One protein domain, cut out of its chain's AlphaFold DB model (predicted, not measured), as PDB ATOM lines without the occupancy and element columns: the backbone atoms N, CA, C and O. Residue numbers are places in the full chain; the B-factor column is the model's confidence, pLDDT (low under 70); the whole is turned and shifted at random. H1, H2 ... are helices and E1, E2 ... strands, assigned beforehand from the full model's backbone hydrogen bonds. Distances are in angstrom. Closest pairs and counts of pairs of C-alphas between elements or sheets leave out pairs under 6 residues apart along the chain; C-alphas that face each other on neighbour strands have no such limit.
ATOM      1  N   LEU A  14      94.459 192.944 172.311       92.00
ATOM      2  CA  LEU A  14      95.617 192.441 173.040       92.00
ATOM      3  C   LEU A  14      96.009 191.094 172.457       92.00
ATOM      4  O   LEU A  14      95.190 190.175 172.389       92.00
ATOM      5  N   ARG A  15      97.273 190.954 172.066       95.25
ATOM      6  CA  ARG A  15      97.809 189.683 171.589       95.25
ATOM      7  C   ARG A  15      98.705 189.058 172.644       95.25
ATOM      8  O   ARG A  15      99.640 189.700 173.105       95.25
ATOM      9  N   VAL A  16      98.443 187.806 172.992       96.12
ATOM     10  CA  VAL A  16      99.225 187.035 173.959       96.12
ATOM     11  C   VAL A  16      99.808 185.821 173.257       96.12
ATOM     12  O   VAL A  16      99.071 185.045 172.655       96.12
ATOM     13  N   VAL A  17     101.121 185.640 173.354       96.75
ATOM     14  CA  VAL A  17     101.787 184.391 172.970       96.75
ATOM     15  C   VAL A  17     102.442 183.841 174.221       96.75
ATOM     16  O   VAL A  17     103.285 184.512 174.807       96.75
ATOM     17  N   ALA A  18     102.039 182.654 174.666       97.19
ATOM     18  CA  ALA A  18     102.531 182.093 175.917       97.19
ATOM     19  C   ALA A  18     102.783 180.588 175.826       97.19
ATOM     20  O   ALA A  18     102.168 179.885 175.031       97.19
ATOM     21  N   THR A  19     103.660 180.093 176.689       97.25
ATOM     22  CA  THR A  19     104.019 178.688 176.847       97.25
ATOM     23  C   THR A  19     103.843 178.302 178.305       97.25
ATOM     24  O   THR A  19     104.396 178.946 179.196       97.25
ATOM     25  N   VAL A  20     103.070 177.246 178.543       96.69
ATOM     26  CA  VAL A  20     102.945 176.619 179.861       96.69
ATOM     27  C   VAL A  20     104.017 175.546 179.980       96.69
ATOM     28  O   VAL A  20     104.081 174.636 179.154       96.69
ATOM     29  N   GLU A  21     104.850 175.633 181.010       96.12
ATOM     30  CA  GLU A  21     105.920 174.664 181.218       96.12
ATOM     31  C   GLU A  21     105.376 173.299 181.690       96.12
ATOM     32  O   GLU A  21     104.318 173.218 182.328       96.12
ATOM     33  N   PRO A  22     106.099 172.187 181.440       94.31
ATOM     34  CA  PRO A  22     105.696 170.848 181.881       94.31
ATOM     35  C   PRO A  22     105.557 170.681 183.401       94.31
ATOM     36  O   PRO A  22     104.963 169.705 183.864       94.31
ATOM     37  N   ASP A  23     106.111 171.604 184.193       92.69
ATOM     38  CA  ASP A  23     105.940 171.632 185.647       92.69
ATOM     39  C   ASP A  23     104.512 172.019 186.081       92.69
ATOM     40  O   ASP A  23     104.155 171.809 187.246       92.69
ATOM     41  N   LEU A  24     103.700 172.522 185.139       93.56
ATOM     42  CA  LEU A  24     102.360 173.068 185.341       93.56
ATOM     43  C   LEU A  24     102.331 174.113 186.450       93.56
ATOM     44  O   LEU A  24     101.453 174.104 187.311       93.56
ATOM     45  N   ARG A  25     103.324 174.992 186.440       92.38
ATOM     46  CA  ARG A  25     103.476 176.053 187.429       92.38
ATOM     47  C   ARG A  25     104.036 177.327 186.825       92.38
ATOM     48  O   ARG A  25     103.637 178.408 187.260       92.38
ATOM     49  N   THR A  26     104.921 177.186 185.850       94.75
ATOM     50  CA  THR A  26     105.606 178.303 185.214       94.75
ATOM     51  C   THR A  26     104.986 178.596 183.852       94.75
ATOM     52  O   THR A  26     104.661 177.684 183.088       94.75
ATOM     53  N   ILE A  27     104.778 179.879 183.561       96.50
ATOM     54  CA  ILE A  27     104.241 180.354 182.288       96.50
ATOM     55  C   ILE A  27     105.161 181.448 181.764       96.50
ATOM     56  O   ILE A  27     105.430 182.421 182.463       96.50
ATOM     57  N   HIS A  28     105.626 181.300 180.531       96.69
ATOM     58  CA  HIS A  28     106.420 182.310 179.835       96.69
ATOM     59  C   HIS A  28     105.602 182.883 178.696       96.69
ATOM     60  O   HIS A  28     104.898 182.136 178.024       96.69
ATOM     61  N   GLY A  29     105.702 184.176 178.430       95.88
ATOM     62  CA  GLY A  29     105.001 184.727 177.286       95.88
ATOM     63  C   GLY A  29     105.340 186.166 176.981       95.88
ATOM     64  O   GLY A  29     106.179 186.789 177.622       95.88
ATOM     65  N   GLU A  30     104.656 186.685 175.978       95.06
ATOM     66  CA  GLU A  30     104.632 188.094 175.640       95.06
ATOM     67  C   GLU A  30     103.186 188.565 175.487       95.06
ATOM     68  O   GLU A  30     102.341 187.856 174.934       95.06
ATOM     69  N   VAL A  31     102.907 189.772 175.972       92.56
ATOM     70  CA  VAL A  31     101.661 190.493 175.709       92.56
ATOM     71  C   VAL A  31     101.988 191.694 174.838       92.56
ATOM     72  O   VAL A  31     102.900 192.460 175.146       92.56
ATOM     73  N   ARG A  32     101.255 191.861 173.739       92.00
ATOM     74  CA  ARG A  32     101.424 192.954 172.783       92.00
ATOM     75  C   ARG A  32     100.143 193.764 172.671       92.00
ATOM     76  O   ARG A  32      99.075 193.198 172.431       92.00
ATOM     77  N   VAL A  33     100.267 195.082 172.771       85.38
ATOM     78  CA  VAL A  33      99.240 196.024 172.314       85.38
ATOM     79  C   VAL A  33      99.571 196.346 170.858       85.38
ATOM     80  O   VAL A  33     100.651 196.882 170.601       85.38
ATOM     81  N   PRO A  34      98.713 196.010 169.881       78.12
ATOM     82  CA  PRO A  34      98.908 196.442 168.510       78.12
ATOM     83  C   PRO A  34      99.058 197.968 168.478       78.12
ATOM     84  O   PRO A  34      98.324 198.661 169.195       78.12
ATOM     85  N   PRO A  35      99.979 198.513 167.665       69.56
ATOM     86  CA  PRO A  35     100.107 199.953 167.526       69.56
ATOM     87  C   PRO A  35      98.750 200.511 167.106       69.56
ATOM     88  O   PRO A  35      98.159 200.047 166.125       69.56
ATOM     89  N   ALA A  36      98.241 201.484 167.869       62.56
ATOM     90  CA  ALA A  36      96.985 202.136 167.534       62.56
ATOM     91  C   ALA A  36      97.067 202.610 166.071       62.56
ATOM     92  O   ALA A  36      98.098 203.177 165.685       62.56
ATOM     93  N   PRO A  37      96.039 202.368 165.236       59.16
ATOM     94  CA  PRO A  37      96.064 202.802 163.848       59.16
ATOM     95  C   PRO A  37      96.399 204.294 163.814       59.16
ATOM     96  O   PRO A  37      95.723 205.097 164.459       59.16
ATOM     97  N   ALA A  50      97.480 208.581 172.606       56.12
ATOM     98  CA  ALA A  50      97.156 207.457 173.473       56.12
ATOM     99  C   ALA A  50      98.479 206.947 174.057       56.12
ATOM    100  O   ALA A  50      99.277 206.332 173.353       56.12
ATOM    101  N   MET A  51      98.771 207.296 175.313       55.66
ATOM    102  CA  MET A  51      99.911 206.700 175.999       55.66
ATOM    103  C   MET A  51      99.669 205.190 176.106       55.66
ATOM    104  O   MET A  51      98.526 204.796 176.359       55.66
ATOM    105  N   PRO A  52     100.704 204.352 175.911       60.41
ATOM    106  CA  PRO A  52     100.578 202.916 176.118       60.41
ATOM    107  C   PRO A  52     100.035 202.647 177.528       60.41
ATOM    108  O   PRO A  52     100.367 203.399 178.459       60.41
ATOM    109  N   PRO A  53      99.175 201.625 177.695       65.31
ATOM    110  CA  PRO A  53      98.653 201.275 179.006       65.31
ATOM    111  C   PRO A  53      99.825 200.961 179.936       65.31
ATOM    112  O   PRO A  53     100.800 200.330 179.529       65.31
ATOM    113  N   SER A  54      99.754 201.421 181.182       76.12
ATOM    114  CA  SER A  54     100.641 200.891 182.209       76.12
ATOM    115  C   SER A  54     100.216 199.462 182.531       76.12
ATOM    116  O   SER A  54      99.028 199.173 182.629       76.12
ATOM    117  N   TRP A  55     101.180 198.563 182.658       81.25
ATOM    118  CA  TRP A  55     100.952 197.180 183.070       81.25
ATOM    119  C   TRP A  55     101.176 197.031 184.569       81.25
ATOM    120  O   TRP A  55     102.073 197.676 185.099       81.25
ATOM    121  N   ARG A  56     100.424 196.157 185.241       83.31
ATOM    122  CA  ARG A  56     100.619 195.815 186.659       83.31
ATOM    123  C   ARG A  56     100.816 194.315 186.846       83.31
ATOM    124  O   ARG A  56     100.136 193.520 186.193       83.31
ATOM    125  N   ASN A  57     101.677 193.929 187.789       84.81
ATOM    126  CA  ASN A  57     101.794 192.549 188.262       84.81
ATOM    127  C   ASN A  57     100.637 192.215 189.230       84.81
ATOM    128  O   ASN A  57     100.639 192.692 190.371       84.81
ATOM    129  N   PRO A  58      99.666 191.370 188.832       80.06
ATOM    130  CA  PRO A  58      98.556 190.988 189.702       80.06
ATOM    131  C   PRO A  58      98.981 190.099 190.883       80.06
ATOM    132  O   PRO A  58      98.261 190.047 191.880       80.06
ATOM    133  N   LEU A  59     100.132 189.418 190.820       80.69
ATOM    134  CA  LEU A  59     100.644 188.596 191.922       80.69
ATOM    135  C   LEU A  59     101.214 189.436 193.069       80.69
ATOM    136  O   LEU A  59     101.202 188.971 194.203       80.69
ATOM    137  N   HIS A  60     101.640 190.679 192.822       77.81
ATOM    138  CA  HIS A  60     102.156 191.561 193.877       77.81
ATOM    139  C   HIS A  60     101.093 191.887 194.944       77.81
ATOM    140  O   HIS A  60     101.412 192.095 196.112       77.81
ATOM    141  N   GLY A  61      99.811 191.905 194.559       67.56
ATOM    142  CA  GLY A  61      98.696 192.097 195.491       67.56
ATOM    143  C   GLY A  61      98.356 190.853 196.317       67.56
ATOM    144  O   GLY A  61      97.654 190.959 197.322       67.56
ATOM    145  N   LEU A  62      98.843 189.671 195.924       69.19
ATOM    146  CA  LEU A  62      98.613 188.444 196.673       69.19
ATOM    147  C   LEU A  62      99.481 188.468 197.924       69.19
ATOM    148  O   LEU A  62     100.663 188.128 197.881       69.19
ATOM    149  N   ALA A  63      98.881 188.859 199.048       58.34
ATOM    150  CA  ALA A  63      99.564 188.806 200.327       58.34
ATOM    151  C   ALA A  63     100.165 187.398 200.524       58.34
ATOM    152  O   ALA A  63      99.466 186.398 200.288       58.34
ATOM    153  N   PRO A  64     101.435 187.280 200.963       56.47
ATOM    154  CA  PRO A  64     101.924 186.006 201.468       56.47
ATOM    155  C   PRO A  64     100.932 185.529 202.526       56.47
ATOM    156  O   PRO A  64     100.351 186.353 203.234       56.47
ATOM    157  N   ALA A  65     100.692 184.219 202.609       55.09
ATOM    158  CA  ALA A  65      99.779 183.651 203.595       55.09
ATOM    159  C   ALA A  65     100.303 183.956 205.012       55.09
ATOM    160  O   ALA A  65     101.038 183.172 205.599       55.09
ATOM    161  N   ALA A  66      99.981 185.141 205.527       41.91
ATOM    162  CA  ALA A  66     100.550 185.708 206.745       41.91
ATOM    163  C   ALA A  66      99.648 185.466 207.966       41.91
ATOM    164  O   ALA A  66      99.997 185.859 209.076       41.91
ATOM    165  N   GLY A  67      98.501 184.802 207.772       47.47
ATOM    166  CA  GLY A  67      97.568 184.418 208.830       47.47
ATOM    167  C   GLY A  67      97.050 182.990 208.661       47.47
ATOM    168  O   GLY A  67      96.964 182.472 207.550       47.47
ATOM    169  N   ASP A  68      96.671 182.347 209.762       42.22
ATOM    170  CA  ASP A  68      96.333 180.917 209.793       42.22
ATOM    171  C   ASP A  68      95.063 180.548 209.020       42.22
ATOM    172  O   ASP A  68      94.954 179.435 208.504       42.22
ATOM    173  N   VAL A  69      94.128 181.488 208.850       45.81
ATOM    174  CA  VAL A  69      93.001 181.322 207.919       45.81
ATOM    175  C   VAL A  69      93.526 181.170 206.491       45.81
ATOM    176  O   VAL A  69      93.075 180.280 205.774       45.81
ATOM    177  N   ALA A  70      94.534 181.954 206.098       46.31
ATOM    178  CA  ALA A  70      95.218 181.774 204.825       46.31
ATOM    179  C   ALA A  70      95.995 180.447 204.807       46.31
ATOM    180  O   ALA A  70      95.846 179.709 203.847       46.31
ATOM    181  N   VAL A  71      96.706 180.057 205.875       46.38
ATOM    182  CA  VAL A  71      97.480 178.795 205.933       46.38
ATOM    183  C   VAL A  71      96.605 177.534 205.896       46.38
ATOM    184  O   VAL A  71      96.952 176.601 205.182       46.38
ATOM    185  N   ARG A  72      95.448 177.479 206.575       47.81
ATOM    186  CA  ARG A  72      94.467 176.375 206.433       47.81
ATOM    187  C   ARG A  72      93.841 176.334 205.036       47.81
ATOM    188  O   ARG A  72      93.411 175.275 204.578       47.81
ATOM    189  N   ARG A  73      93.768 177.494 204.380       50.34
ATOM    190  CA  ARG A  73      93.195 177.699 203.046       50.34
ATOM    191  C   ARG A  73      94.256 177.779 201.936       50.34
ATOM    192  O   ARG A  73      93.904 178.070 200.802       50.34
ATOM    193  N   THR A  74      95.525 177.496 202.229       43.91
ATOM    194  CA  THR A  74      96.635 177.325 201.274       43.91
ATOM    195  C   THR A  74      97.325 175.994 201.585       43.91
ATOM    196  O   THR A  74      97.190 175.477 202.688       43.91
ATOM    197  N   ALA A  75      98.012 175.363 200.636       43.78
ATOM    198  CA  ALA A  75      98.670 174.085 200.907       43.78
ATOM    199  C   ALA A  75      99.707 174.252 202.049       43.78
ATOM    200  O   ALA A  75     100.604 175.089 201.928       43.78
ATOM    201  N   PRO A  76      99.616 173.504 203.171       41.44
ATOM    202  CA  PRO A  76     100.520 173.730 204.294       41.44
ATOM    203  C   PRO A  76     101.962 173.403 203.910       41.44
ATOM    204  O   PRO A  76     102.231 172.357 203.322       41.44
ATOM    205  N   GLY A  77     102.879 174.302 204.274       44.53
ATOM    206  CA  GLY A  77     104.326 174.151 204.098       44.53
ATOM    207  C   GLY A  77     104.891 174.618 202.752       44.53
ATOM    208  O   GLY A  77     106.085 174.446 202.534       44.53
ATOM    209  N   TRP A  78     104.067 175.158 201.846       48.16
ATOM    210  CA  TRP A  78     104.473 175.522 200.477       48.16
ATOM    211  C   TRP A  78     103.983 176.921 200.080       48.16
ATOM    212  O   TRP A  78     103.549 177.131 198.953       48.16
ATOM    213  N   ALA A  79     104.035 177.903 200.983       53.91
ATOM    214  CA  ALA A  79     103.755 179.290 200.610       53.91
ATOM    215  C   ALA A  79     104.934 179.867 199.801       53.91
ATOM    216  O   ALA A  79     105.654 180.746 200.268       53.91
ATOM    217  N   THR A  80     105.171 179.342 198.596       62.75
ATOM    218  CA  THR A  80     105.966 180.055 197.604       62.75
ATOM    219  C   THR A  80     105.186 181.297 197.211       62.75
ATOM    220  O   THR A  80     104.026 181.221 196.798       62.75
ATOM    221  N   ILE A  81     105.817 182.453 197.395       70.81
ATOM    222  CA  ILE A  81     105.335 183.706 196.828       70.81
ATOM    223  C   ILE A  81     105.389 183.503 195.313       70.81
ATOM    224  O   ILE A  81     106.426 183.100 194.788       70.81
ATOM    225  N   GLY A  82     104.252 183.663 194.637       80.31
ATOM    226  CA  GLY A  82     104.243 183.643 193.181       80.31
ATOM    227  C   GLY A  82     105.047 184.830 192.668       80.31
ATOM    228  O   GLY A  82     104.989 185.905 193.263       80.31
ATOM    229  N   THR A  83     105.797 184.646 191.593       88.88
ATOM    230  CA  THR A  83     106.652 185.690 191.018       88.88
ATOM    231  C   THR A  83     106.217 185.977 189.592       88.88
ATOM    232  O   THR A  83     105.705 185.100 188.897       88.88
ATOM    233  N   MET A  84     106.369 187.228 189.167       91.12
ATOM    234  CA  MET A  84     106.149 187.633 187.784       91.12
ATOM    235  C   MET A  84     107.273 188.576 187.389       91.12
ATOM    236  O   MET A  84     107.332 189.715 187.857       91.12
ATOM    237  N   LEU A  85     108.166 188.060 186.556       89.81
ATOM    238  CA  LEU A  85     109.400 188.707 186.142       89.81
ATOM    239  C   LEU A  85     109.310 189.126 184.673       89.81
ATOM    240  O   LEU A  85     108.636 188.459 183.890       89.81
ATOM    241  N   ASP A  86     109.978 190.210 184.299       87.50
ATOM    242  CA  ASP A  86     110.159 190.619 182.905       87.50
ATOM    243  C   ASP A  86     111.294 189.830 182.212       87.50
ATOM    244  O   ASP A  86     111.870 188.893 182.775       87.50
ATOM    245  N   ALA A  87     111.631 190.203 180.971       82.12
ATOM    246  CA  ALA A  87     112.744 189.608 180.223       82.12
ATOM    247  C   ALA A  87     114.123 189.786 180.889       82.12
ATOM    248  O   ALA A  87     115.026 188.990 180.625       82.12
ATOM    249  N   GLU A  88     114.303 190.815 181.719       81.31
ATOM    250  CA  GLU A  88     115.547 191.091 182.446       81.31
ATOM    251  C   GLU A  88     115.591 190.376 183.808       81.31
ATOM    252  O   GLU A  88     116.617 190.397 184.493       81.31
ATOM    253  N   GLY A  89     114.505 189.696 184.189       80.25
ATOM    254  CA  GLY A  89     114.362 189.032 185.480       80.25
ATOM    255  C   GLY A  89     113.990 189.985 186.618       80.25
ATOM    256  O   GLY A  89     114.140 189.610 187.782       80.25
ATOM    257  N   ALA A  90     113.537 191.204 186.311       78.19
ATOM    258  CA  ALA A  90     113.047 192.168 187.289       78.19
ATOM    259  C   ALA A  90     111.530 192.021 187.499       78.19
ATOM    260  O   ALA A  90     110.804 191.596 186.604       78.19
ATOM    261  N   ASP A  91     111.030 192.362 188.692       77.44
ATOM    262  CA  ASP A  91     109.590 192.313 188.979       77.44
ATOM    263  C   ASP A  91     108.809 193.270 188.062       77.44
ATOM    264  O   ASP A  91     109.103 194.468 188.000       77.44
ATOM    265  N   VAL A  92     107.746 192.764 187.423       71.88
ATOM    266  CA  VAL A  92     106.871 193.542 186.522       71.88
ATOM    267  C   VAL A  92     105.956 194.481 187.320       71.88
ATOM    268  O   VAL A  92     104.743 194.315 187.361       71.88
ATOM    269  N   LEU A  93     106.498 195.467 188.028       62.84
ATOM    270  CA  LEU A  93     105.661 196.341 188.856       62.84
ATOM    271  C   LEU A  93     104.856 197.317 187.995       62.84
ATOM    272  O   LEU A  93     103.638 197.373 188.144       62.84
ATOM    273  N   PHE A  94     105.534 198.034 187.089       65.19
ATOM    274  CA  PHE A  94     104.927 198.956 186.128       65.19
ATOM    275  C   PHE A  94     105.792 199.096 184.870       65.19
ATOM    276  O   PHE A  94     106.941 199.521 184.963       65.19
ATOM    277  N   SER A  95     105.237 198.806 183.690       64.12
ATOM    278  CA  SER A  95     105.900 199.034 182.392       64.12
ATOM    279  C   SER A  95     104.961 199.755 181.423       64.12
ATOM    280  O   SER A  95     103.741 199.659 181.549       64.12
ATOM    281  N   ARG A  96     105.534 200.515 180.482       67.44
ATOM    282  CA  ARG A  96     104.828 201.270 179.426       67.44
ATOM    283  C   ARG A  96     105.210 200.795 178.023       67.44
ATOM    284  O   ARG A  96     105.155 201.563 177.066       67.44
ATOM    285  N   GLU A  97     105.657 199.554 177.909       71.56
ATOM    286  CA  GLU A  97     106.063 198.972 176.635       71.56
ATOM    287  C   GLU A  97     104.857 198.463 175.837       71.56
ATOM    288  O   GLU A  97     103.871 197.971 176.392       71.56
ATOM    289  N   GLU A  98     104.944 198.578 174.509       79.06
ATOM    290  CA  GLU A  98     103.949 198.021 173.582       79.06
ATOM    291  C   GLU A  98     103.987 196.489 173.556       79.06
ATOM    292  O   GLU A  98     102.980 195.845 173.280       79.06
ATOM    293  N   THR A  99     105.155 195.909 173.830       85.50
ATOM    294  CA  THR A  99     105.374 194.470 173.963       85.50
ATOM    295  C   THR A  99     106.038 194.221 175.295       85.50
ATOM    296  O   THR A  99     107.110 194.758 175.543       85.50
ATOM    297  N   LEU A 100     105.416 193.392 176.120       87.81
ATOM    298  CA  LEU A 100     105.934 193.041 177.424       87.81
ATOM    299  C   LEU A 100     106.140 191.536 177.489       87.81
ATOM    300  O   LEU A 100     105.191 190.763 177.366       87.81
ATOM    301  N   VAL A 101     107.391 191.134 177.675       92.00
ATOM    302  CA  VAL A 101     107.777 189.738 177.889       92.00
ATOM    303  C   VAL A 101     107.723 189.453 179.383       92.00
ATOM    304  O   VAL A 101     108.226 190.245 180.176       92.00
ATOM    305  N   PHE A 102     107.119 188.333 179.767       94.50
ATOM    306  CA  PHE A 102     106.939 187.952 181.159       94.50
ATOM    307  C   PHE A 102     107.258 186.477 181.414       94.50
ATOM    308  O   PHE A 102     107.144 185.612 180.541       94.50
ATOM    309  N   SER A 103     107.610 186.190 182.661       95.44
ATOM    310  CA  SER A 103     107.695 184.860 183.246       95.44
ATOM    311  C   SER A 103     106.949 184.860 184.573       95.44
ATOM    312  O   SER A 103     107.317 185.583 185.493       95.44
ATOM    313  N   THR A 104     105.901 184.051 184.666       94.88
ATOM    314  CA  THR A 104     105.046 183.927 185.846       94.88
ATOM    315  C   THR A 104     105.248 182.557 186.483       94.88
ATOM    316  O   THR A 104     104.931 181.541 185.869       94.88
ATOM    317  N   GLU A 105     105.693 182.512 187.737       93.31
ATOM    318  CA  GLU A 105     105.664 181.311 188.575       93.31
ATOM    319  C   GLU A 105     104.461 181.393 189.519       93.31
ATOM    320  O   GLU A 105     104.411 182.222 190.433       93.31
ATOM    321  N   LEU A 106     103.467 180.524 189.327       90.44
ATOM    322  CA  LEU A 106     102.278 180.538 190.174       90.44
ATOM    323  C   LEU A 106     102.589 180.035 191.601       90.44
ATOM    324  O   LEU A 106     103.377 179.093 191.797       90.44
ATOM    325  N   PRO A 107     101.947 180.624 192.630       85.38
ATOM    326  CA  PRO A 107     102.141 180.212 194.014       85.38
ATOM    327  C   PRO A 107     101.573 178.810 194.258       85.38
ATOM    328  O   PRO A 107     100.531 178.434 193.714       85.38
ATOM    329  N   SER A 108     102.211 178.036 195.136       81.81
ATOM    330  CA  SER A 108     101.695 176.724 195.540       81.81
ATOM    331  C   SER A 108     100.594 176.836 196.596       81.81
ATOM    332  O   SER A 108     100.805 176.608 197.785       81.81
ATOM    333  N   ARG A 109      99.380 177.191 196.162       76.56
ATOM    334  CA  ARG A 109      98.237 177.423 197.056       76.56
ATOM    335  C   ARG A 109      96.896 176.979 196.467       76.56
ATOM    336  O   ARG A 109      96.803 176.674 195.285       76.56
ATOM    337  N   TYR A 110      95.873 176.952 197.321       75.44
ATOM    338  CA  TYR A 110      94.470 176.773 196.936       75.44
ATOM    339  C   TYR A 110      93.809 178.146 196.740       75.44
ATOM    340  O   TYR A 110      94.130 179.073 197.489       75.44
ATOM    341  N   GLY A 111      92.886 178.262 195.785       75.94
ATOM    342  CA  GLY A 111      92.123 179.484 195.511       75.94
ATOM    343  C   GLY A 111      92.088 179.829 194.025       75.94
ATOM    344  O   GLY A 111      92.634 179.099 193.205       75.94
ATOM    345  N   ASP A 112      91.561 181.012 193.703       77.12
ATOM    346  CA  ASP A 112      91.423 181.561 192.338       77.12
ATOM    347  C   ASP A 112      92.732 181.620 191.523       77.12
ATOM    348  O   ASP A 112      92.741 181.926 190.328       77.12
ATOM    349  N   THR A 113      93.871 181.427 192.182       85.56
ATOM    350  CA  THR A 113      95.199 181.392 191.579       85.56
ATOM    351  C   THR A 113      96.095 180.465 192.372       85.56
ATOM    352  O   THR A 113      96.366 180.732 193.548       85.56
ATOM    353  N   GLY A 114      96.623 179.440 191.715       88.12
ATOM    354  CA  GLY A 114      97.630 178.568 192.291       88.12
ATOM    355  C   GLY A 114      98.053 177.441 191.360       88.12
ATOM    356  O   GLY A 114      97.464 177.218 190.303       88.12
ATOM    357  N   ALA A 115      99.091 176.724 191.774       89.00
ATOM    358  CA  ALA A 115      99.551 175.511 191.118       89.00
ATOM    359  C   ALA A 115      99.910 174.445 192.154       89.00
ATOM    360  O   ALA A 115     100.619 174.712 193.129       89.00
ATOM    361  N   LEU A 116      99.460 173.212 191.936       86.06
ATOM    362  CA  LEU A 116      99.832 172.067 192.760       86.06
ATOM    363  C   LEU A 116     100.568 171.039 191.917       86.06
ATOM    364  O   LEU A 116     100.090 170.578 190.876       86.06
ATOM    365  N   LYS A 117     101.727 170.616 192.429       84.00
ATOM    366  CA  LYS A 117     102.567 169.610 191.785       84.00
ATOM    367  C   LYS A 117     101.743 168.365 191.447       84.00
ATOM    368  O   LYS A 117     101.167 167.737 192.333       84.00
ATOM    369  N   ALA A 118     101.750 167.994 190.169       85.50
ATOM    370  CA  ALA A 118     101.049 166.837 189.601       85.50
ATOM    371  C   ALA A 118      99.505 166.873 189.612       85.50
ATOM    372  O   ALA A 118      98.905 165.903 189.132       85.50
ATOM    373  N   GLU A 119      98.874 167.945 190.103       87.50
ATOM    374  CA  GLU A 119      97.420 168.161 189.995       87.50
ATOM    375  C   GLU A 119      97.087 169.225 188.931       87.50
ATOM    376  O   GLU A 119      96.092 169.059 188.231       87.50
ATOM    377  N   GLY A 120      97.946 170.234 188.728       92.50
ATOM    378  CA  GLY A 120      97.827 171.237 187.660       92.50
ATOM    379  C   GLY A 120      97.905 172.679 188.166       92.50
ATOM    380  O   GLY A 120      98.257 172.909 189.326       92.50
ATOM    381  N   LEU A 121      97.562 173.629 187.293       93.88
ATOM    382  CA  LEU A 121      97.445 175.055 187.614       93.88
ATOM    383  C   LEU A 121      96.056 175.607 187.312       93.88
ATOM    384  O   LEU A 121      95.380 175.157 186.380       93.88
ATOM    385  N   TRP A 122      95.687 176.643 188.060       92.44
ATOM    386  CA  TRP A 122      94.480 177.443 187.869       92.44
ATOM    387  C   TRP A 122      94.831 178.911 188.075       92.44
ATOM    388  O   TRP A 122      95.550 179.272 189.010       92.44
ATOM    389  N   SER A 123      94.322 179.771 187.209       92.00
ATOM    390  CA  SER A 123      94.475 181.211 187.340       92.00
ATOM    391  C   SER A 123      93.309 181.919 186.675       92.00
ATOM    392  O   SER A 123      93.135 181.858 185.463       92.00
ATOM    393  N   ASN A 124      92.529 182.647 187.463       89.88
ATOM    394  CA  ASN A 124      91.422 183.458 186.972       89.88
ATOM    395  C   ASN A 124      91.881 184.875 186.577       89.88
ATOM    396  O   ASN A 124      91.304 185.847 187.051       89.88
ATOM    397  N   GLY A 125      92.935 185.003 185.758       87.94
ATOM    398  CA  GLY A 125      93.448 186.291 185.251       87.94
ATOM    399  C   GLY A 125      94.757 186.804 185.861       87.94
ATOM    400  O   GLY A 125      95.170 187.915 185.554       87.94
ATOM    401  N   THR A 126      95.411 186.039 186.736       87.44
ATOM    402  CA  THR A 126      96.652 186.444 187.437       87.44
ATOM    403  C   THR A 126      97.936 185.917 186.796       87.44
ATOM    404  O   THR A 126      99.025 186.196 187.290       87.44
ATOM    405  N   TRP A 127      97.834 185.116 185.737       92.69
ATOM    406  CA  TRP A 127      98.985 184.441 185.138       92.69
ATOM    407  C   TRP A 127      99.779 185.313 184.157       92.69
ATOM    408  O   TRP A 127     100.848 184.903 183.707       92.69
ATOM    409  N   LEU A 128      99.277 186.511 183.856       92.94
ATOM    410  CA  LEU A 128      99.903 187.493 182.977       92.94
ATOM    411  C   LEU A 128      99.729 188.923 183.517       92.94
ATOM    412  O   LEU A 128      98.826 189.166 184.325       92.94
ATOM    413  N   PRO A 129     100.568 189.871 183.075       89.44
ATOM    414  CA  PRO A 129     100.451 191.290 183.401       89.44
ATOM    415  C   PRO A 129      99.121 191.875 182.928       89.44
ATOM    416  O   PRO A 129      98.735 191.707 181.772       89.44
ATOM    417  N   LEU A 130      98.420 192.589 183.807       86.00
ATOM    418  CA  LEU A 130      97.135 193.207 183.471       86.00
ATOM    419  C   LEU A 130      97.334 194.678 183.092       86.00
ATOM    420  O   LEU A 130      98.152 195.345 183.729       86.00
ATOM    421  N   PRO A 131      96.587 195.215 182.113       82.69
ATOM    422  CA  PRO A 131      96.585 196.651 181.872       82.69
ATOM    423  C   PRO A 131      95.977 197.381 183.085       82.69
ATOM    424  O   PRO A 131      95.071 196.875 183.756       82.69
ATOM    425  N   ASP A 132      96.477 198.574 183.395       71.25
ATOM    426  CA  ASP A 132      95.943 199.424 184.455       71.25
ATOM    427  C   ASP A 132      94.497 199.817 184.139       71.25
ATOM    428  O   ASP A 132      94.144 200.153 183.009       71.25
ATOM    429  N   GLY A 133      93.634 199.738 185.154       63.75
ATOM    430  CA  GLY A 133      92.184 199.822 184.957       63.75
ATOM    431  C   GLY A 133      91.553 198.545 184.378       63.75
ATOM    432  O   GLY A 133      90.414 198.617 183.924       63.75
ATOM    433  N   GLY A 134      92.281 197.414 184.413       54.25
ATOM    434  CA  GLY A 134      92.003 196.091 183.821       54.25
ATOM    435  C   GLY A 134      90.734 195.357 184.259       54.25
ATOM    436  O   GLY A 134      90.781 194.197 184.649       54.25
ATOM    437  N   GLU A 135      89.606 196.046 184.198       62.16
ATOM    438  CA  GLU A 135      88.255 195.495 184.302       62.16
ATOM    439  C   GLU A 135      87.406 195.859 183.079       62.16
ATOM    440  O   GLU A 135      86.257 195.439 182.966       62.16
ATOM    441  N   SER A 136      87.963 196.637 182.145       71.00
ATOM    442  CA  SER A 136      87.341 196.819 180.838       71.00
ATOM    443  C   SER A 136      87.494 195.534 180.039       71.00
ATOM    444  O   SER A 136      88.563 194.933 180.009       71.00
ATOM    445  N   ALA A 137      86.429 195.112 179.367       82.38
ATOM    446  CA  ALA A 137      86.510 193.988 178.454       82.38
ATOM    447  C   ALA A 137      87.396 194.354 177.243       82.38
ATOM    448  O   ALA A 137      87.106 195.314 176.524       82.38
ATOM    449  N   HIS A 138      88.464 193.588 177.037       88.00
ATOM    450  CA  HIS A 138      89.428 193.713 175.945       88.00
ATOM    451  C   HIS A 138      89.168 192.647 174.881       88.00
ATOM    452  O   HIS A 138      88.637 191.582 175.190       88.00
ATOM    453  N   GLU A 139      89.545 192.926 173.636       92.25
ATOM    454  CA  GLU A 139      89.557 191.927 172.566       92.25
ATOM    455  C   GLU A 139      90.894 191.189 172.623       92.25
ATOM    456  O   GLU A 139      91.948 191.789 172.443       92.25
ATOM    457  N   TRP A 140      90.878 189.891 172.889       93.81
ATOM    458  CA  TRP A 140      92.089 189.098 173.056       93.81
ATOM    459  C   TRP A 140      92.322 188.187 171.856       93.81
ATOM    460  O   TRP A 140      91.387 187.578 171.337       93.81
ATOM    461  N   GLN A 141      93.586 188.028 171.477       96.62
ATOM    462  CA  GLN A 141      94.080 186.979 170.588       96.62
ATOM    463  C   GLN A 141      95.183 186.221 171.317       96.62
ATOM    464  O   GLN A 141      96.228 186.791 171.621       96.62
ATOM    465  N   VAL A 142      94.954 184.952 171.629       97.12
ATOM    466  CA  VAL A 142      95.839 184.153 172.477       97.12
ATOM    467  C   VAL A 142      96.338 182.946 171.703       97.12
ATOM    468  O   VAL A 142      95.541 182.115 171.276       97.12
ATOM    469  N   ASP A 143      97.655 182.837 171.581       96.94
ATOM    470  CA  ASP A 143      98.366 181.660 171.095       96.94
ATOM    471  C   ASP A 143      99.072 181.007 172.299       96.94
ATOM    472  O   ASP A 143     100.046 181.539 172.832       96.94
ATOM    473  N   LEU A 144      98.552 179.873 172.776       96.44
ATOM    474  CA  LEU A 144      99.039 179.180 173.972       96.44
ATOM    475  C   LEU A 144      99.676 177.834 173.607       96.44
ATOM    476  O   LEU A 144      99.005 176.934 173.106       96.44
ATOM    477  N   HIS A 145     100.959 177.667 173.901       96.81
ATOM    478  CA  HIS A 145     101.671 176.399 173.787       96.81
ATOM    479  C   HIS A 145     101.516 175.590 175.076       96.81
ATOM    480  O   HIS A 145     101.802 176.078 176.172       96.81
ATOM    481  N   LEU A 146     101.046 174.352 174.936       96.25
ATOM    482  CA  LEU A 146     100.759 173.461 176.055       96.25
ATOM    483  C   LEU A 146     101.714 172.259 176.069       96.25
ATOM    484  O   LEU A 146     102.090 171.767 175.002       96.25
ATOM    485  N   PRO A 147     102.064 171.738 177.257       95.00
ATOM    486  CA  PRO A 147     102.820 170.498 177.365       95.00
ATOM    487  C   PRO A 147     101.977 169.294 176.910       95.00
ATOM    488  O   PRO A 147     100.755 169.366 176.809       95.00
ATOM    489  N   GLU A 148     102.622 168.158 176.647       94.44
ATOM    490  CA  GLU A 148     101.912 166.924 176.290       94.44
ATOM    491  C   GLU A 148     101.053 166.387 177.440       94.44
ATOM    492  O   GLU A 148     101.392 166.522 178.616       94.44
ATOM    493  N   HIS A 149      99.978 165.681 177.083       94.88
ATOM    494  CA  HIS A 149      99.106 164.959 178.008       94.88
ATOM    495  C   HIS A 149      98.434 165.861 179.043       94.88
ATOM    496  O   HIS A 149      98.298 165.498 180.221       94.88
ATOM    497  N   VAL A 150      97.977 167.034 178.600       95.81
ATOM    498  CA  VAL A 150      97.179 167.949 179.419       95.81
ATOM    499  C   VAL A 150      95.863 168.314 178.752       95.81
ATOM    500  O   VAL A 150      95.729 168.322 177.529       95.81
ATOM    501  N   VAL A 151      94.896 168.658 179.596       96.38
ATOM    502  CA  VAL A 151      93.660 169.328 179.209       96.38
ATOM    503  C   VAL A 151      93.748 170.757 179.718       96.38
ATOM    504  O   VAL A 151      93.980 170.981 180.910       96.38
ATOM    505  N   ALA A 152      93.568 171.715 178.817       96.50
ATOM    506  CA  ALA A 152      93.530 173.128 179.143       96.50
ATOM    507  C   ALA A 152      92.117 173.684 178.983       96.50
ATOM    508  O   ALA A 152      91.359 173.261 178.112       96.50
ATOM    509  N   VAL A 153      91.775 174.653 179.821       97.00
ATOM    510  CA  VAL A 153      90.563 175.457 179.701       97.00
ATOM    511  C   VAL A 153      90.981 176.914 179.667       97.00
ATOM    512  O   VAL A 153      91.592 177.387 180.623       97.00
ATOM    513  N   LEU A 154      90.657 177.608 178.578       96.75
ATOM    514  CA  LEU A 154      90.886 179.042 178.422       96.75
ATOM    515  C   LEU A 154      89.547 179.715 178.130       96.75
ATOM    516  O   LEU A 154      88.920 179.409 177.120       96.75
ATOM    517  N   ASN A 155      89.097 180.570 179.052       95.00
ATOM    518  CA  ASN A 155      87.837 181.318 178.963       95.00
ATOM    519  C   ASN A 155      86.642 180.484 178.452       95.00
ATOM    520  O   ASN A 155      85.985 180.830 177.472       95.00
ATOM    521  N   GLY A 156      86.400 179.330 179.081       93.81
ATOM    522  CA  GLY A 156      85.281 178.452 178.724       93.81
ATOM    523  C   GLY A 156      85.486 177.596 177.471       93.81
ATOM    524  O   GLY A 156      84.585 176.861 177.089       93.81
ATOM    525  N   THR A 157      86.663 177.617 176.844       96.12
ATOM    526  CA  THR A 157      86.990 176.702 175.740       96.12
ATOM    527  C   THR A 157      87.928 175.602 176.224       96.12
ATOM    528  O   THR A 157      88.936 175.888 176.868       96.12
ATOM    529  N   VAL A 158      87.593 174.340 175.935       96.44
ATOM    530  CA  VAL A 158      88.377 173.164 176.348       96.44
ATOM    531  C   VAL A 158      89.288 172.706 175.215       96.44
ATOM    532  O   VAL A 158      88.836 172.490 174.093       96.44
ATOM    533  N   PHE A 159      90.558 172.480 175.532       95.62
ATOM    534  CA  PHE A 159      91.581 172.009 174.608       95.62
ATOM    535  C   PHE A 159      92.268 170.770 175.176       95.62
ATOM    536  O   PHE A 159      92.489 170.676 176.382       95.62
ATOM    537  N   SER A 160      92.629 169.827 174.308       92.81
ATOM    538  CA  SER A 160      93.375 168.628 174.698       92.81
ATOM    539  C   SER A 160      94.683 168.566 173.917       92.81
ATOM    540  O   SER A 160      94.672 168.528 172.686       92.81
ATOM    541  N   ALA A 161      95.806 168.583 174.628       90.56
ATOM    542  CA  ALA A 161      97.142 168.558 174.050       90.56
ATOM    543  C   ALA A 161      97.698 167.132 174.109       90.56
ATOM    544  O   ALA A 161      98.263 166.700 175.111       90.56
ATOM    545  N   THR A 162      97.530 166.379 173.024       86.62
ATOM    546  CA  THR A 162      98.017 164.992 172.917       86.62
ATOM    547  C   THR A 162      99.415 164.875 172.297       86.62
ATOM    548  O   THR A 162      99.946 163.772 172.231       86.62
ATOM    549  N   SER A 163     100.017 165.985 171.844       83.19
ATOM    550  CA  SER A 163     101.360 166.028 171.235       83.19
ATOM    551  C   SER A 163     102.117 167.312 171.596       83.19
ATOM    552  O   SER A 163     101.483 168.335 171.854       83.19
ATOM    553  N   ALA A 164     103.456 167.270 171.586       69.12
ATOM    554  CA  ALA A 164     104.348 168.322 172.104       69.12
ATOM    555  C   ALA A 164     104.278 169.650 171.345       69.12
ATOM    556  O   ALA A 164     104.812 170.652 171.806       69.12
ATOM    557  N   ALA A 165     103.635 169.659 170.179       70.06
ATOM    558  CA  ALA A 165     103.438 170.845 169.356       70.06
ATOM    559  C   ALA A 165     102.000 171.388 169.436       70.06
ATOM    560  O   ALA A 165     101.562 172.095 168.529       70.06
ATOM    561  N   ALA A 166     101.239 171.046 170.481       83.00
ATOM    562  CA  ALA A 166      99.884 171.551 170.655       83.00
ATOM    563  C   ALA A 166      99.901 173.059 170.966       83.00
ATOM    564  O   ALA A 166     100.076 173.481 172.110       83.00
ATOM    565  N   SER A 167      99.718 173.872 169.927       86.75
ATOM    566  CA  SER A 167      99.355 175.282 170.048       86.75
ATOM    567  C   SER A 167      97.838 175.419 170.047       86.75
ATOM    568  O   SER A 167      97.156 174.900 169.161       86.75
ATOM    569  N   VAL A 168      97.325 176.150 171.021       90.56
ATOM    570  CA  VAL A 168      95.921 176.507 171.150       90.56
ATOM    571  C   VAL A 168      95.748 177.955 170.732       90.56
ATOM    572  O   VAL A 168      96.450 178.822 171.238       90.56
ATOM    573  N   HIS A 169      94.793 178.207 169.843       95.25
ATOM    574  CA  HIS A 169      94.383 179.557 169.489       95.25
ATOM    575  C   HIS A 169      93.027 179.863 170.126       95.25
ATOM    576  O   HIS A 169      92.082 179.085 169.976       95.25
ATOM    577  N   TRP A 170      92.929 180.993 170.817       95.94
ATOM    578  CA  TRP A 170      91.674 181.516 171.345       95.94
ATOM    579  C   TRP A 170      91.545 182.995 170.999       95.94
ATOM    580  O   TRP A 170      92.487 183.765 171.172       95.94
ATOM    581  N   GLN A 171      90.365 183.392 170.535       95.75
ATOM    582  CA  GLN A 171      90.038 184.782 170.265       95.75
ATOM    583  C   GLN A 171      88.688 185.102 170.889       95.75
ATOM    584  O   GLN A 171      87.723 184.360 170.706       95.75
ATOM    585  N   GLY A 172      88.612 186.217 171.606       93.12
ATOM    586  CA  GLY A 172      87.357 186.650 172.194       93.12
ATOM    587  C   GLY A 172      87.493 187.880 173.066       93.12
ATOM    588  O   GLY A 172      88.587 188.295 173.449       93.12
ATOM    589  N   ARG A 173      86.340 188.445 173.406       91.62
ATOM    590  CA  ARG A 173      86.246 189.585 174.304       91.62
ATOM    591  C   ARG A 173      86.172 189.112 175.754       91.62
ATOM    592  O   ARG A 173      85.384 188.227 176.064       91.62
ATOM    593  N   ALA A 174      86.986 189.675 176.641       90.25
ATOM    594  CA  ALA A 174      86.929 189.395 178.076       90.25
ATOM    595  C   ALA A 174      87.661 190.477 178.875       90.25
ATOM    596  O   ALA A 174      88.586 191.111 178.373       90.25
ATOM    597  N   ASP A 175      87.305 190.674 180.139       85.88
ATOM    598  CA  ASP A 175      88.064 191.556 181.037       85.88
ATOM    599  C   ASP A 175      89.378 190.923 181.525       85.88
ATOM    600  O   ASP A 175      90.317 191.629 181.889       85.88
ATOM    601  N   ARG A 176      89.475 189.590 181.489       90.38
ATOM    602  CA  ARG A 176      90.678 188.823 181.837       90.38
ATOM    603  C   ARG A 176      90.749 187.472 181.126       90.38
ATOM    604  O   ARG A 176      89.761 186.976 180.583       90.38
ATOM    605  N   LEU A 177      91.923 186.845 181.181       93.19
ATOM    606  CA  LEU A 177      92.148 185.487 180.681       93.19
ATOM    607  C   LEU A 177      92.167 184.482 181.834       93.19
ATOM    608  O   LEU A 177      93.115 184.412 182.611       93.19
ATOM    609  N   SER A 178      91.117 183.680 181.931       94.19
ATOM    610  CA  SER A 178      90.980 182.591 182.885       94.19
ATOM    611  C   SER A 178      91.553 181.302 182.308       94.19
ATOM    612  O   SER A 178      91.071 180.813 181.288       94.19
ATOM    613  N   LEU A 179      92.565 180.748 182.970       96.19
ATOM    614  CA  LEU A 179      93.311 179.574 182.535       96.19
ATOM    615  C   LEU A 179      93.236 178.455 183.580       96.19
ATOM    616  O   LEU A 179      93.379 178.679 184.783       96.19
ATOM    617  N   ALA A 180      93.032 177.228 183.124       96.25
ATOM    618  CA  ALA A 180      93.282 176.017 183.895       96.25
ATOM    619  C   ALA A 180      94.055 175.033 183.021       96.25
ATOM    620  O   ALA A 180      93.665 174.818 181.878       96.25
ATOM    621  N   VAL A 181      95.117 174.420 183.545       96.25
ATOM    622  CA  VAL A 181      95.864 173.369 182.838       96.25
ATOM    623  C   VAL A 181      96.067 172.198 183.778       96.25
ATOM    624  O   VAL A 181      96.694 172.317 184.829       96.25
ATOM    625  N   LEU A 182      95.503 171.055 183.402       95.06
ATOM    626  CA  LEU A 182      95.421 169.871 184.242       95.06
ATOM    627  C   LEU A 182      96.004 168.661 183.500       95.06
ATOM    628  O   LEU A 182      95.739 168.498 182.309       95.06
ATOM    629  N   PRO A 183      96.723 167.748 184.176       94.88
ATOM    630  CA  PRO A 183      97.140 166.491 183.565       94.88
ATOM    631  C   PRO A 183      95.929 165.702 183.051       94.88
ATOM    632  O   PRO A 183      94.956 165.525 183.785       94.88
ATOM    633  N   GLU A 184      96.007 165.138 181.846       92.88
ATOM    634  CA  GLU A 184      94.909 164.419 181.177       92.88
ATOM    635  C   GLU A 184      94.292 163.329 182.077       92.88
ATOM    636  O   GLU A 184      93.081 163.262 182.280       92.88
ATOM    637  N   ARG A 185      95.138 162.555 182.772       90.44
ATOM    638  CA  ARG A 185      94.726 161.521 183.748       90.44
ATOM    639  C   ARG A 185      93.904 162.046 184.945       90.44
ATOM    640  O   ARG A 185      93.303 161.263 185.691       90.44
ATOM    641  N   ARG A 186      93.969 163.350 185.218       87.50
ATOM    642  CA  ARG A 186      93.262 164.059 186.301       87.50
ATOM    643  C   ARG A 186      92.092 164.890 185.785       87.50
ATOM    644  O   ARG A 186      91.237 165.251 186.593       87.50
ATOM    645  N   ALA A 187      92.024 165.109 184.477       89.38
ATOM    646  CA  ALA A 187      91.102 166.010 183.811       89.38
ATOM    647  C   ALA A 187      90.192 165.290 182.809       89.38
ATOM    648  O   ALA A 187      90.123 165.700 181.652       89.38
TER     649      ALA A 187
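What this domain is: This is residues 14 to 37 and 50 to 187 of the 775 residues of an uncharacterized protein of Deltaproteobacteria bacterium (UniProt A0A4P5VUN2). The domain is a sandwich, two sheets face to face: a twisted sheet of six strands, E3 E4 E2 E1 E7 E10, partly faces a flatter sheet of five, E5 E6 E11 E8 E9. The little helix H1 lies far out from both sheets, between the long stretch of residues 50 to 67, which has no named element, and the short link that leads to edge strand E3. The printed part has 162 residues, with named elements in the order E1 E2 H1 E3 E4 E5 E6 E7 E8 E9 E10 E11; the six-stranded sheet is mixed, the other antiparallel. The class is mostly strand, though under half of the residues are in named elements. The whole is compact, with a radius of gyration of the C-alphas of 15.6 A and spans of 49 by 39 by 28 A.

How they stand to each other: E1, residues 14 to 20, forms a hairpin with E2, residues 26 to 32; N 17 and O 30 are 3.0 A apart. H1, residues 68 to 72, is on neither sheet, and its O i to N i+4 pair is within hydrogen-bond range. E3, residues 83 to 86, forms a hairpin with E4, residues 99 to 105, with N 85 and O 103 at 2.8 A. E4 is also antiparallel to E2, with N 102 and O 29 at 2.8 A. E5, residues 113 to 116, and E6, residues 120 to 124, are a hairpin, with N 114 and O 122 at 2.9 A. E7, residues 138 to 145, is parallel to E1 at 26 degrees, with N 16 and O 141 at 2.8 A. E8, residues 150 to 154, and E9, residues 157 to 161, are a hairpin, with N 152 and O 159 at 2.9 A. E10, residues 167 to 174, is antiparallel to E7, with N 142 and O 170 at 2.8 A, and bends by 51 degrees at residue 171. E11, residues 178 to 183, is antiparallel to E6, with N 123 and O 179 at 2.8 A, and to E8, with N 153 and O 180 at 2.8 A. The facing parts of the sheets are 10.4 A centre to centre, their best planes 14 degrees apart.

Where its parts are: E1 begins at C-alpha 14, (95.617, 192.441, 173.040), and is 18.7 A long. E2 and E4 each measure 19.7 A, E7 21.3 A, E10 20.4 A and E11 17.3 A. H1 begins at C-alpha 68, (96.333, 180.917, 209.793), and E11 ends at C-alpha 183, (97.140, 166.491, 183.565).

The domain as a whole: The C-alphas farthest apart, those of Pro 37 and Asp 68, are 50.9 A apart. Residues 38 to 49 are not printed; C-alphas 37 and 50 are 10.7 A apart across the cut. The links E3 to E4 and E6 to E7 are long. The mean pLDDT of the printed part is 81.9, and 35 residues are under 70, among them residues 61 to 80.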